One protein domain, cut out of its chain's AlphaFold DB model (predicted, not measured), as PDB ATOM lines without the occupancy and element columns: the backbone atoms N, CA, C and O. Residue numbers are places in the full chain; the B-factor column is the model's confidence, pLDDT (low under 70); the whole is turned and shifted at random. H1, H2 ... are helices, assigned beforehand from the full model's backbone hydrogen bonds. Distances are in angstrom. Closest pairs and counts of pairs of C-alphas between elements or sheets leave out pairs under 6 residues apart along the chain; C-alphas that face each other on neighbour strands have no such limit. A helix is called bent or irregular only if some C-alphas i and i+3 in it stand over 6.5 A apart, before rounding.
ATOM      1  N   ASN A 238     123.479 201.029  94.992       48.25
ATOM      2  CA  ASN A 238     122.643 201.363  93.834       48.25
ATOM      3  C   ASN A 238     121.348 202.108  94.198       48.25
ATOM      4  O   ASN A 238     120.842 202.878  93.390       48.25
ATOM      5  N   ILE A 239     120.797 201.901  95.399       51.19
ATOM      6  CA  ILE A 239     119.593 202.619  95.855       51.19
ATOM      7  C   ILE A 239     119.954 204.066  96.210       51.19
ATOM      8  O   ILE A 239     119.232 204.986  95.844       51.19
ATOM      9  N   TYR A 240     121.112 204.262  96.840       64.38
ATOM     10  CA  TYR A 240     121.564 205.564  97.324       64.38
ATOM     11  C   TYR A 240     121.981 206.507  96.181       64.38
ATOM     12  O   TYR A 240     121.698 207.702  96.207       64.38
ATOM     13  N   ILE A 241     122.590 205.970  95.120       67.25
ATOM     14  CA  ILE A 241     122.943 206.749  93.922       67.25
ATOM     15  C   ILE A 241     121.689 207.235  93.177       67.25
ATOM     16  O   ILE A 241     121.632 208.398  92.777       67.25
ATOM     17  N   ASN A 242     120.650 206.401  93.064       70.19
ATOM     18  CA  ASN A 242     119.380 206.803  92.445       70.19
ATOM     19  C   ASN A 242     118.680 207.932  93.230       70.19
ATOM     20  O   ASN A 242     117.996 208.774  92.647       70.19
ATOM     21  N   GLU A 243     118.849 207.966  94.554       71.75
ATOM     22  CA  GLU A 243     118.338 209.048  95.404       71.75
ATOM     23  C   GLU A 243     119.095 210.361  95.164       71.75
ATOM     24  O   GLU A 243     118.465 211.411  95.031       71.75
ATOM     25  N   ILE A 244     120.421 210.306  94.999       77.50
ATOM     26  CA  ILE A 244     121.241 211.472  94.635       77.50
ATOM     27  C   ILE A 244     120.854 212.003  93.245       77.50
ATOM     28  O   ILE A 244     120.679 213.211  93.077       77.50
ATOM     29  N   GLU A 245     120.649 211.127  92.257       77.62
ATOM     30  CA  GLU A 245     120.189 211.519  90.915       77.62
ATOM     31  C   GLU A 245     118.829 212.228  90.958       77.62
ATOM     32  O   GLU A 245     118.624 213.237  90.279       77.62
ATOM     33  N   LYS A 246     117.913 211.757  91.809       77.94
ATOM     34  CA  LYS A 246     116.619 212.408  92.021       77.94
ATOM     35  C   LYS A 246     116.771 213.792  92.660       77.94
ATOM     36  O   LYS A 246     116.102 214.732  92.235       77.94
ATOM     37  N   MET A 247     117.680 213.953  93.623       74.81
ATOM     38  CA  MET A 247     117.966 215.262  94.220       74.81
ATOM     39  C   MET A 247     118.571 216.241  93.203       74.81
ATOM     40  O   MET A 247     118.236 217.426  93.237       74.81
ATOM     41  N   ILE A 248     119.407 215.759  92.272       82.88
ATOM     42  CA  ILE A 248     119.915 216.555  91.141       82.88
ATOM     43  C   ILE A 248     118.775 216.979  90.222       82.88
ATOM     44  O   ILE A 248     118.710 218.138  89.813       82.88
ATOM     45  N   GLU A 249     117.831 216.087  89.937       79.12
ATOM     46  CA  GLU A 249     116.671 216.442  89.128       79.12
ATOM     47  C   GLU A 249     115.761 217.481  89.783       79.12
ATOM     48  O   GLU A 249     115.239 218.365  89.099       79.12
ATOM     49  N   GLU A 250     115.609 217.425  91.098       76.19
ATOM     50  CA  GLU A 250     114.746 218.344  91.834       76.19
ATOM     51  C   GLU A 250     115.419 219.703  92.098       76.19
ATOM     52  O   GLU A 250     114.752 220.734  92.010       76.19
ATOM     53  N   ASN A 251     116.733 219.734  92.361       77.12
ATOM     54  CA  ASN A 251     117.428 220.924  92.879       77.12
ATOM     55  C   ASN A 251     118.602 221.424  92.013       77.12
ATOM     56  O   ASN A 251     119.157 222.487  92.288       77.12
ATOM     57  N   GLY A 252     118.996 220.696  90.963       75.44
ATOM     58  CA  GLY A 252     120.207 220.985  90.181       75.44
ATOM     59  C   GLY A 252     120.102 222.139  89.179       75.44
ATOM     60  O   GLY A 252     121.124 222.617  88.699       75.44
ATOM     61  N   GLY A 253     118.895 222.613  88.845       81.12
ATOM     62  CA  GLY A 253     118.703 223.775  87.962       81.12
ATOM     63  C   GLY A 253     119.474 223.693  86.630       81.12
ATOM     64  O   GLY A 253     119.319 222.729  85.885       81.12
ATOM     65  N   ASN A 254     120.294 224.709  86.335       82.19
ATOM     66  CA  ASN A 254     121.154 224.756  85.138       82.19
ATOM     67  C   ASN A 254     122.443 223.928  85.280       82.19
ATOM     68  O   ASN A 254     123.080 223.623  84.277       82.19
ATOM     69  N   ASP A 255     122.808 223.556  86.506       81.38
ATOM     70  CA  ASP A 255     124.050 222.850  86.836       81.38
ATOM     71  C   ASP A 255     123.842 221.317  86.882       81.38
ATOM     72  O   ASP A 255     124.742 220.563  87.246       81.38
ATOM     73  N   LYS A 256     122.651 220.822  86.500       82.38
ATOM     74  CA  LYS A 256     122.273 219.394  86.547       82.38
ATOM     75  C   LYS A 256     123.270 218.468  85.864       82.38
ATOM     76  O   LYS A 256     123.578 217.406  86.396       82.38
ATOM     77  N   GLU A 257     123.739 218.850  84.683       78.31
ATOM     78  CA  GLU A 257     124.639 218.006  83.898       78.31
ATOM     79  C   GLU A 257     126.029 217.923  84.541       78.31
ATOM     80  O   GLU A 257     126.603 216.843  84.641       78.31
ATOM     81  N   GLU A 258     126.523 219.038  85.081       78.69
ATOM     82  CA  GLU A 258     127.784 219.085  85.825       78.69
ATOM     83  C   GLU A 258     127.708 218.243  87.111       78.69
ATOM     84  O   GLU A 258     128.609 217.456  87.403       78.69
ATOM     85  N   LEU A 259     126.592 218.332  87.841       82.31
ATOM     86  CA  LEU A 259     126.356 217.542  89.053       82.31
ATOM     87  C   LEU A 259     126.248 216.038  88.763       82.31
ATOM     88  O   LEU A 259     126.728 215.227  89.554       82.31
ATOM     89  N   ARG A 260     125.660 215.651  87.624       82.25
ATOM     90  CA  ARG A 260     125.618 214.250  87.175       82.25
ATOM     91  C   ARG A 260     126.998 213.712  86.851       82.25
ATOM     92  O   ARG A 260     127.311 212.600  87.265       82.25
ATOM     93  N   ILE A 261     127.814 214.492  86.146       80.19
ATOM     94  CA  ILE A 261     129.196 214.118  85.829       80.19
ATOM     95  C   ILE A 261     129.984 213.924  87.127       80.19
ATOM     96  O   ILE A 261     130.594 212.877  87.310       80.19
ATOM     97  N   MET A 262     129.882 214.864  88.073       84.00
ATOM     98  CA  MET A 262     130.523 214.756  89.387       84.00
ATOM     99  C   MET A 262     130.111 213.478  90.130       84.00
ATOM    100  O   MET A 262     130.969 212.738  90.606       84.00
ATOM    101  N   VAL A 263     128.808 213.195  90.238       82.00
ATOM    102  CA  VAL A 263     128.318 212.004  90.953       82.00
ATOM    103  C   VAL A 263     128.715 210.715  90.238       82.00
ATOM    104  O   VAL A 263     129.068 209.744  90.906       82.00
ATOM    105  N   ASN A 264     128.719 210.705  88.905       80.88
ATOM    106  CA  ASN A 264     129.147 209.545  88.134       80.88
ATOM    107  C   ASN A 264     130.651 209.270  88.286       80.88
ATOM    108  O   ASN A 264     131.042 208.129  88.498       80.88
ATOM    109  N   GLU A 265     131.487 210.307  88.266       77.12
ATOM    110  CA  GLU A 265     132.927 210.168  88.503       77.12
ATOM    111  C   GLU A 265     133.224 209.716  89.940       77.12
ATOM    112  O   GLU A 265     134.102 208.884  90.154       77.12
ATOM    113  N   ILE A 266     132.488 210.221  90.938       77.25
ATOM    114  CA  ILE A 266     132.597 209.742  92.325       77.25
ATOM    115  C   ILE A 266     132.177 208.270  92.412       77.25
ATOM    116  O   ILE A 266     132.855 207.492  93.073       77.25
ATOM    117  N   ARG A 267     131.100 207.868  91.728       74.00
ATOM    118  CA  ARG A 267     130.657 206.470  91.670       74.00
ATOM    119  C   ARG A 267     131.724 205.562  91.064       74.00
ATOM    120  O   ARG A 267     132.083 204.578  91.696       74.00
ATOM    121  N   GLU A 268     132.248 205.906  89.891       73.44
ATOM    122  CA  GLU A 268     133.283 205.119  89.207       73.44
ATOM    123  C   GLU A 268     134.540 204.975  90.078       73.44
ATOM    124  O   GLU A 268     135.075 203.879  90.212       73.44
ATOM    125  N   LEU A 269     134.944 206.040  90.779       70.94
ATOM    126  CA  LEU A 269     136.074 206.012  91.717       70.94
ATOM    127  C   LEU A 269     135.846 205.129  92.950       70.94
ATOM    128  O   LEU A 269     136.813 204.633  93.519       70.94
ATOM    129  N   LEU A 270     134.599 204.974  93.397       68.31
ATOM    130  CA  LEU A 270     134.240 204.097  94.514       68.31
ATOM    131  C   LEU A 270     134.042 202.639  94.051       68.31
ATOM    132  O   LEU A 270     134.192 201.710  94.844       68.31
ATOM    133  N   GLU A 271     133.703 202.414  92.783       67.81
ATOM    134  CA  GLU A 271     133.543 201.077  92.200       67.81
ATOM    135  C   GLU A 271     134.877 200.470  91.732       67.81
ATOM    136  O   GLU A 271     135.066 199.251  91.840       67.81
ATOM    137  N   ASP A 272     135.826 201.297  91.285       60.03
ATOM    138  CA  ASP A 272     137.180 200.858  90.961       60.03
ATOM    139  C   ASP A 272     137.984 200.567  92.237       60.03
ATOM    140  O   ASP A 272     138.162 201.403  93.118       60.03
ATOM    141  N   LYS A 273     138.513 199.342  92.339       51.22
ATOM    142  CA  LYS A 273     139.261 198.823  93.503       51.22
ATOM    143  C   LYS A 273     140.659 199.438  93.685       51.22
ATOM    144  O   LYS A 273     141.523 198.806  94.298       51.22
ATOM    145  N   GLU A 274     140.922 200.613  93.127       49.72
ATOM    146  CA  GLU A 274     142.176 201.322  93.372       49.72
ATOM    147  C   GLU A 274     142.142 202.044  94.726       49.72
ATOM    148  O   GLU A 274     141.098 202.479  95.210       49.72
ATOM    149  N   GLU A 275     143.306 202.161  95.369       54.16
ATOM    150  CA  GLU A 275     143.456 202.889  96.630       54.16
ATOM    151  C   GLU A 275     143.056 204.361  96.440       54.16
ATOM    152  O   GLU A 275     143.817 205.170  95.897       54.16
ATOM    153  N   ILE A 276     141.854 204.727  96.902       58.16
ATOM    154  CA  ILE A 276     141.389 206.114  96.869       58.16
ATOM    155  C   ILE A 276     142.350 206.985  97.681       58.16
ATOM    156  O   ILE A 276     142.500 206.848  98.897       58.16
ATOM    157  N   LYS A 277     143.006 207.926  96.997       57.81
ATOM    158  CA  LYS A 277     143.946 208.865  97.615       57.81
ATOM    159  C   LYS A 277     143.191 209.918  98.428       57.81
ATOM    160  O   LYS A 277     142.224 210.521  97.957       57.81
ATOM    161  N   LYS A 278     143.673 210.184  99.647       55.47
ATOM    162  CA  LYS A 278     143.164 211.254 100.521       55.47
ATOM    163  C   LYS A 278     143.141 212.583  99.751       55.47
ATOM    164  O   LYS A 278     144.164 212.996  99.213       55.47
ATOM    165  N   GLY A 279     141.980 213.242  99.706       61.72
ATOM    166  CA  GLY A 279     141.788 214.510  98.987       61.72
ATOM    167  C   GLY A 279     141.080 214.400  97.632       61.72
ATOM    168  O   GLY A 279     140.987 215.398  96.928       61.72
ATOM    169  N   ILE A 280     140.536 213.237  97.265       65.50
ATOM    170  CA  ILE A 280     139.844 213.056  95.978       65.50
ATOM    171  C   ILE A 280     138.602 213.937  95.795       65.50
ATOM    172  O   ILE A 280     138.268 214.277  94.669       65.50
ATOM    173  N   LEU A 281     137.945 214.349  96.885       69.62
ATOM    174  CA  LEU A 281     136.791 215.253  96.842       69.62
ATOM    175  C   LEU A 281     137.194 216.730  96.706       69.62
ATOM    176  O   LEU A 281     136.343 217.563  96.416       69.62
ATOM    177  N   LEU A 282     138.483 217.069  96.861       71.06
ATOM    178  CA  LEU A 282     138.956 218.453  96.730       71.06
ATOM    179  C   LEU A 282     138.740 219.001  95.316       71.06
ATOM    180  O   LEU A 282     138.471 220.191  95.171       71.06
ATOM    181  N   LYS A 283     138.789 218.141  94.286       72.12
ATOM    182  CA  LYS A 283     138.519 218.542  92.894       72.12
ATOM    183  C   LYS A 283     137.074 218.993  92.650       72.12
ATOM    184  O   LYS A 283     136.823 219.605  91.624       72.12
ATOM    185  N   TYR A 284     136.165 218.698  93.581       77.25
ATOM    186  CA  TYR A 284     134.759 219.103  93.528       77.25
ATOM    187  C   TYR A 284     134.379 220.070  94.650       77.25
ATOM    188  O   TYR A 284     133.198 220.270  94.913       77.25
ATOM    189  N   SER A 285     135.360 220.631  95.364       70.62
ATOM    190  CA  SER A 285     135.101 221.515  96.507       70.62
ATOM    191  C   SER A 285     134.228 222.712  96.121       70.62
ATOM    192  O   SER A 285     133.237 222.963  96.800       70.62
ATOM    193  N   ASP A 286     134.510 223.347  94.982       70.50
ATOM    194  CA  ASP A 286     133.726 224.470  94.461       70.50
ATOM    195  C   ASP A 286     132.270 224.064  94.147       70.50
ATOM    196  O   ASP A 286     131.326 224.779  94.494       70.50
ATOM    197  N   GLN A 287     132.053 222.889  93.542       70.00
ATOM    198  CA  GLN A 287     130.713 222.363  93.252       70.00
ATOM    199  C   GLN A 287     129.957 221.969  94.531       70.00
ATOM    200  O   GLN A 287     128.760 222.233  94.642       70.00
ATOM    201  N   LEU A 288     130.637 221.372  95.513       73.75
ATOM    202  CA  LEU A 288     130.055 220.981  96.802       73.75
ATOM    203  C   LEU A 288     129.725 222.192  97.685       73.75
ATOM    204  O   LEU A 288     128.753 222.161  98.441       73.75
ATOM    205  N   GLU A 289     130.509 223.263  97.589       71.31
ATOM    206  CA  GLU A 289     130.230 224.524  98.274       71.31
ATOM    207  C   GLU A 289     129.035 225.236  97.628       71.31
ATOM    208  O   GLU A 289     128.094 225.635  98.321       71.31
ATOM    209  N   LYS A 290     129.013 225.310  96.289       75.69
ATOM    210  CA  LYS A 290     127.915 225.911  95.517       75.69
ATOM    211  C   LYS A 290     126.591 225.152  95.679       75.69
ATOM    212  O   LYS A 290     125.527 225.772  95.689       75.69
ATOM    213  N   HIS A 291     126.641 223.830  95.838       75.62
ATOM    214  CA  HIS A 291     125.469 222.957  95.941       75.62
ATOM    215  C   HIS A 291     125.411 222.217  97.283       75.62
ATOM    216  O   HIS A 291     125.197 221.010  97.329       75.62
ATOM    217  N   SER A 292     125.537 222.946  98.395       68.62
ATOM    218  CA  SER A 292     125.599 222.391  99.760       68.62
ATOM    219  C   SER A 292     124.486 221.396 100.136       68.62
ATOM    220  O   SER A 292     124.692 220.537 100.996       68.62
ATOM    221  N   TRP A 293     123.329 221.450  99.466       77.62
ATOM    222  CA  TRP A 293     122.218 220.506  99.636       77.62
ATOM    223  C   TRP A 293     122.548 219.066  99.202       77.62
ATOM    224  O   TRP A 293     121.912 218.136  99.696       77.62
ATOM    225  N   ILE A 294     123.528 218.855  98.315       75.44
ATOM    226  CA  ILE A 294     123.946 217.519  97.845       75.44
ATOM    227  C   ILE A 294     125.141 216.963  98.631       75.44
ATOM    228  O   ILE A 294     125.370 215.753  98.670       75.44
ATOM    229  N   THR A 295     125.878 217.837  99.317       73.75
ATOM    230  CA  THR A 295     127.135 217.517 100.006       73.75
ATOM    231  C   THR A 295     126.951 216.471 101.100       73.75
ATOM    232  O   THR A 295     127.772 215.564 101.227       73.75
ATOM    233  N   GLY A 296     125.842 216.534 101.845       67.00
ATOM    234  CA  GLY A 296     125.521 215.538 102.870       67.00
ATOM    235  C   GLY A 296     125.322 214.129 102.303       67.00
ATOM    236  O   GLY A 296     125.789 213.159 102.898       67.00
ATOM    237  N   ALA A 297     124.691 214.015 101.132       72.69
ATOM    238  CA  ALA A 297     124.474 212.732 100.469       72.69
ATOM    239  C   ALA A 297     125.783 212.172  99.882       72.69
ATOM    240  O   ALA A 297     126.095 210.997 100.053       72.69
ATOM    241  N   ILE A 298     126.619 213.021  99.276       73.44
ATOM    242  CA  ILE A 298     127.934 212.611  98.750       73.44
ATOM    243  C   ILE A 298     128.878 212.163  99.876       73.44
ATOM    244  O   ILE A 298     129.587 211.162  99.739       73.44
ATOM    245  N   ALA A 299     128.857 212.856 101.017       69.88
ATOM    246  CA  ALA A 299     129.620 212.457 102.196       69.88
ATOM    247  C   ALA A 299     129.168 211.088 102.723       69.88
ATOM    248  O   ALA A 299     130.011 210.243 103.014       69.88
ATOM    249  N   GLN A 300     127.857 210.831 102.789       66.00
ATOM    250  CA  GLN A 300     127.316 209.534 103.208       66.00
ATOM    251  C   GLN A 300     127.676 208.402 102.237       66.00
ATOM    252  O   GLN A 300     128.065 207.331 102.696       66.00
ATOM    253  N   LEU A 301     127.631 208.643 100.922       71.50
ATOM    254  CA  LEU A 301     128.069 207.675  99.909       71.50
ATOM    255  C   LEU A 301     129.556 207.314 100.082       71.50
ATOM    256  O   LEU A 301     129.924 206.140 100.102       71.50
ATOM    257  N   THR A 302     130.405 208.325 100.276       66.44
ATOM    258  CA  THR A 302     131.858 208.145 100.438       66.44
ATOM    259  C   THR A 302     132.203 207.456 101.762       66.44
ATOM    260  O   THR A 302     133.065 206.578 101.809       66.44
ATOM    261  N   LEU A 303     131.514 207.821 102.849       64.31
ATOM    262  CA  LEU A 303     131.673 207.190 104.162       64.31
ATOM    263  C   LEU A 303     131.178 205.741 104.162       64.31
ATOM    264  O   LEU A 303     131.837 204.883 104.744       64.31
ATOM    265  N   GLY A 304     130.060 205.453 103.491       62.81
ATOM    266  CA  GLY A 304     129.533 204.095 103.343       62.81
ATOM    267  C   GLY A 304     130.523 203.157 102.650       62.81
ATOM    268  O   GLY A 304     130.694 202.020 103.083       62.81
ATOM    269  N   TRP A 305     131.240 203.655 101.641       64.44
ATOM    270  CA  TRP A 305     132.332 202.925 100.995       64.44
ATOM    271  C   TRP A 305     133.571 202.772 101.895       64.44
ATOM    272  O   TRP A 305     134.097 201.671 102.026       64.44
ATOM    273  N   LEU A 306     134.016 203.848 102.562       59.50
ATOM    274  CA  LEU A 306     135.201 203.842 103.443       59.50
ATOM    275  C   LEU A 306     135.071 202.863 104.614       59.50
ATOM    276  O   LEU A 306     136.055 202.274 105.054       59.50
ATOM    277  N   ILE A 307     133.854 202.712 105.131       59.84
ATOM    278  CA  ILE A 307     133.536 201.836 106.266       59.84
ATOM    279  C   ILE A 307     133.254 200.393 105.787       59.84
ATOM    280  O   ILE A 307     132.902 199.537 106.594       59.84
ATOM    281  N   GLY A 308     133.435 200.130 104.486       49.47
ATOM    282  CA  GLY A 308     133.127 198.908 103.745       49.47
ATOM    283  C   GLY A 308     132.861 197.642 104.563       49.47
ATOM    284  O   GLY A 308     133.745 197.089 105.222       49.47
TER     285      GLY A 308
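What this domain is: This is residues 238 to 308 of the 309 residues of an uncharacterized protein of Paenibacillus solani (UniProt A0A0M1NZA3). What shape do these atoms make? Four helices stand side by side in a bundle that runs up and down, each helix against the one before it, with H1 and H3 at opposite corners of a diamond and H2 and H4 at the other two. The bundle is only loosely joined at H3, which meets H4 near their link and has no contact with H1. What is it made of, and how large is it? The printed part has 71 residues with four named helices, H1, H2, H3 and H4 along the chain, and no named strand; its class is all helix. It is compact, with a radius of gyration of the C-alphas of 11.7 A, and spans 33 by 25 by 17 A.

Where its parts are: Where is the longest helix? H2 holds residues 253 to 271 and measures 27.4 A from C-alpha 253 at (118.703, 223.775, 87.962) to C-alpha 271 at (133.543, 201.077, 92.200). It is irregular: C-alphas 254 and 257 are 7.7 A apart. Where are the others? H1, residues 238 to 251, is 20.3 A long and begins at C-alpha 238, (122.643, 201.363, 93.834). H3, residues 280 to 290, is 17.5 A long and irregular, with C-alphas 283 and 286 7.8 A apart. H4, residues 292 to 306, is 21.2 A long, ends at C-alpha 306, (135.201, 203.842, 103.443), and is only just irregular, with C-alphas 293 and 296 6.8 A apart.

How they stand to each other: What touches H2? H1 and H2 form a helical hairpin at a shallow tilt of 16 degrees, opposite ways; their closest C-alphas are those of Ile 248 and Lys 256, 5.9 A apart. H2 and H4 only just touch, with 3 pairs of C-alphas within 8 A, the closest those of Leu 270 and Trp 305 at 6.9 A; they run the same way at 8 degrees, a shallow tilt. H2 and H3 are close but not clearly touching, Met 262 and Tyr 284 having the closest C-alphas at 7.3 A. What else does H4 touch? H1 touches it, opposite ways at a shallow tilt of 11 degrees, with the C-alphas of Ile 244 and Ala 297 closest at 6.8 A. H3 and H4 only just touch, with 3 pairs of C-alphas within 8 A, and touch only at the corner; the closest C-alphas are those of Leu 288 and Thr 295, 5.5 A apart. H1 and H3 are apart. How do the helix backbones run? The O i to N i+4 pairs within hydrogen-bond range are 9 of 10 in H1, 13 of 15 in H2, 4 of 7 in H3 and 9 of 11 in H4.

The domain as a whole: How far does it reach? The two C-alphas farthest apart are those of Asn 254 and Gly 308, at 34.0 A. Are there cuts or long links? The printed part has no cut and no long link: H1 to H2 and H3 to H4 are tight links, and H2 to H3, with 8 residues between them, is a short one. Where is confidence low? The mean pLDDT of the printed part is 70.6, and 27 residues are under 70, among them residues 238 to 241, 270 to 281 and 302 to 308.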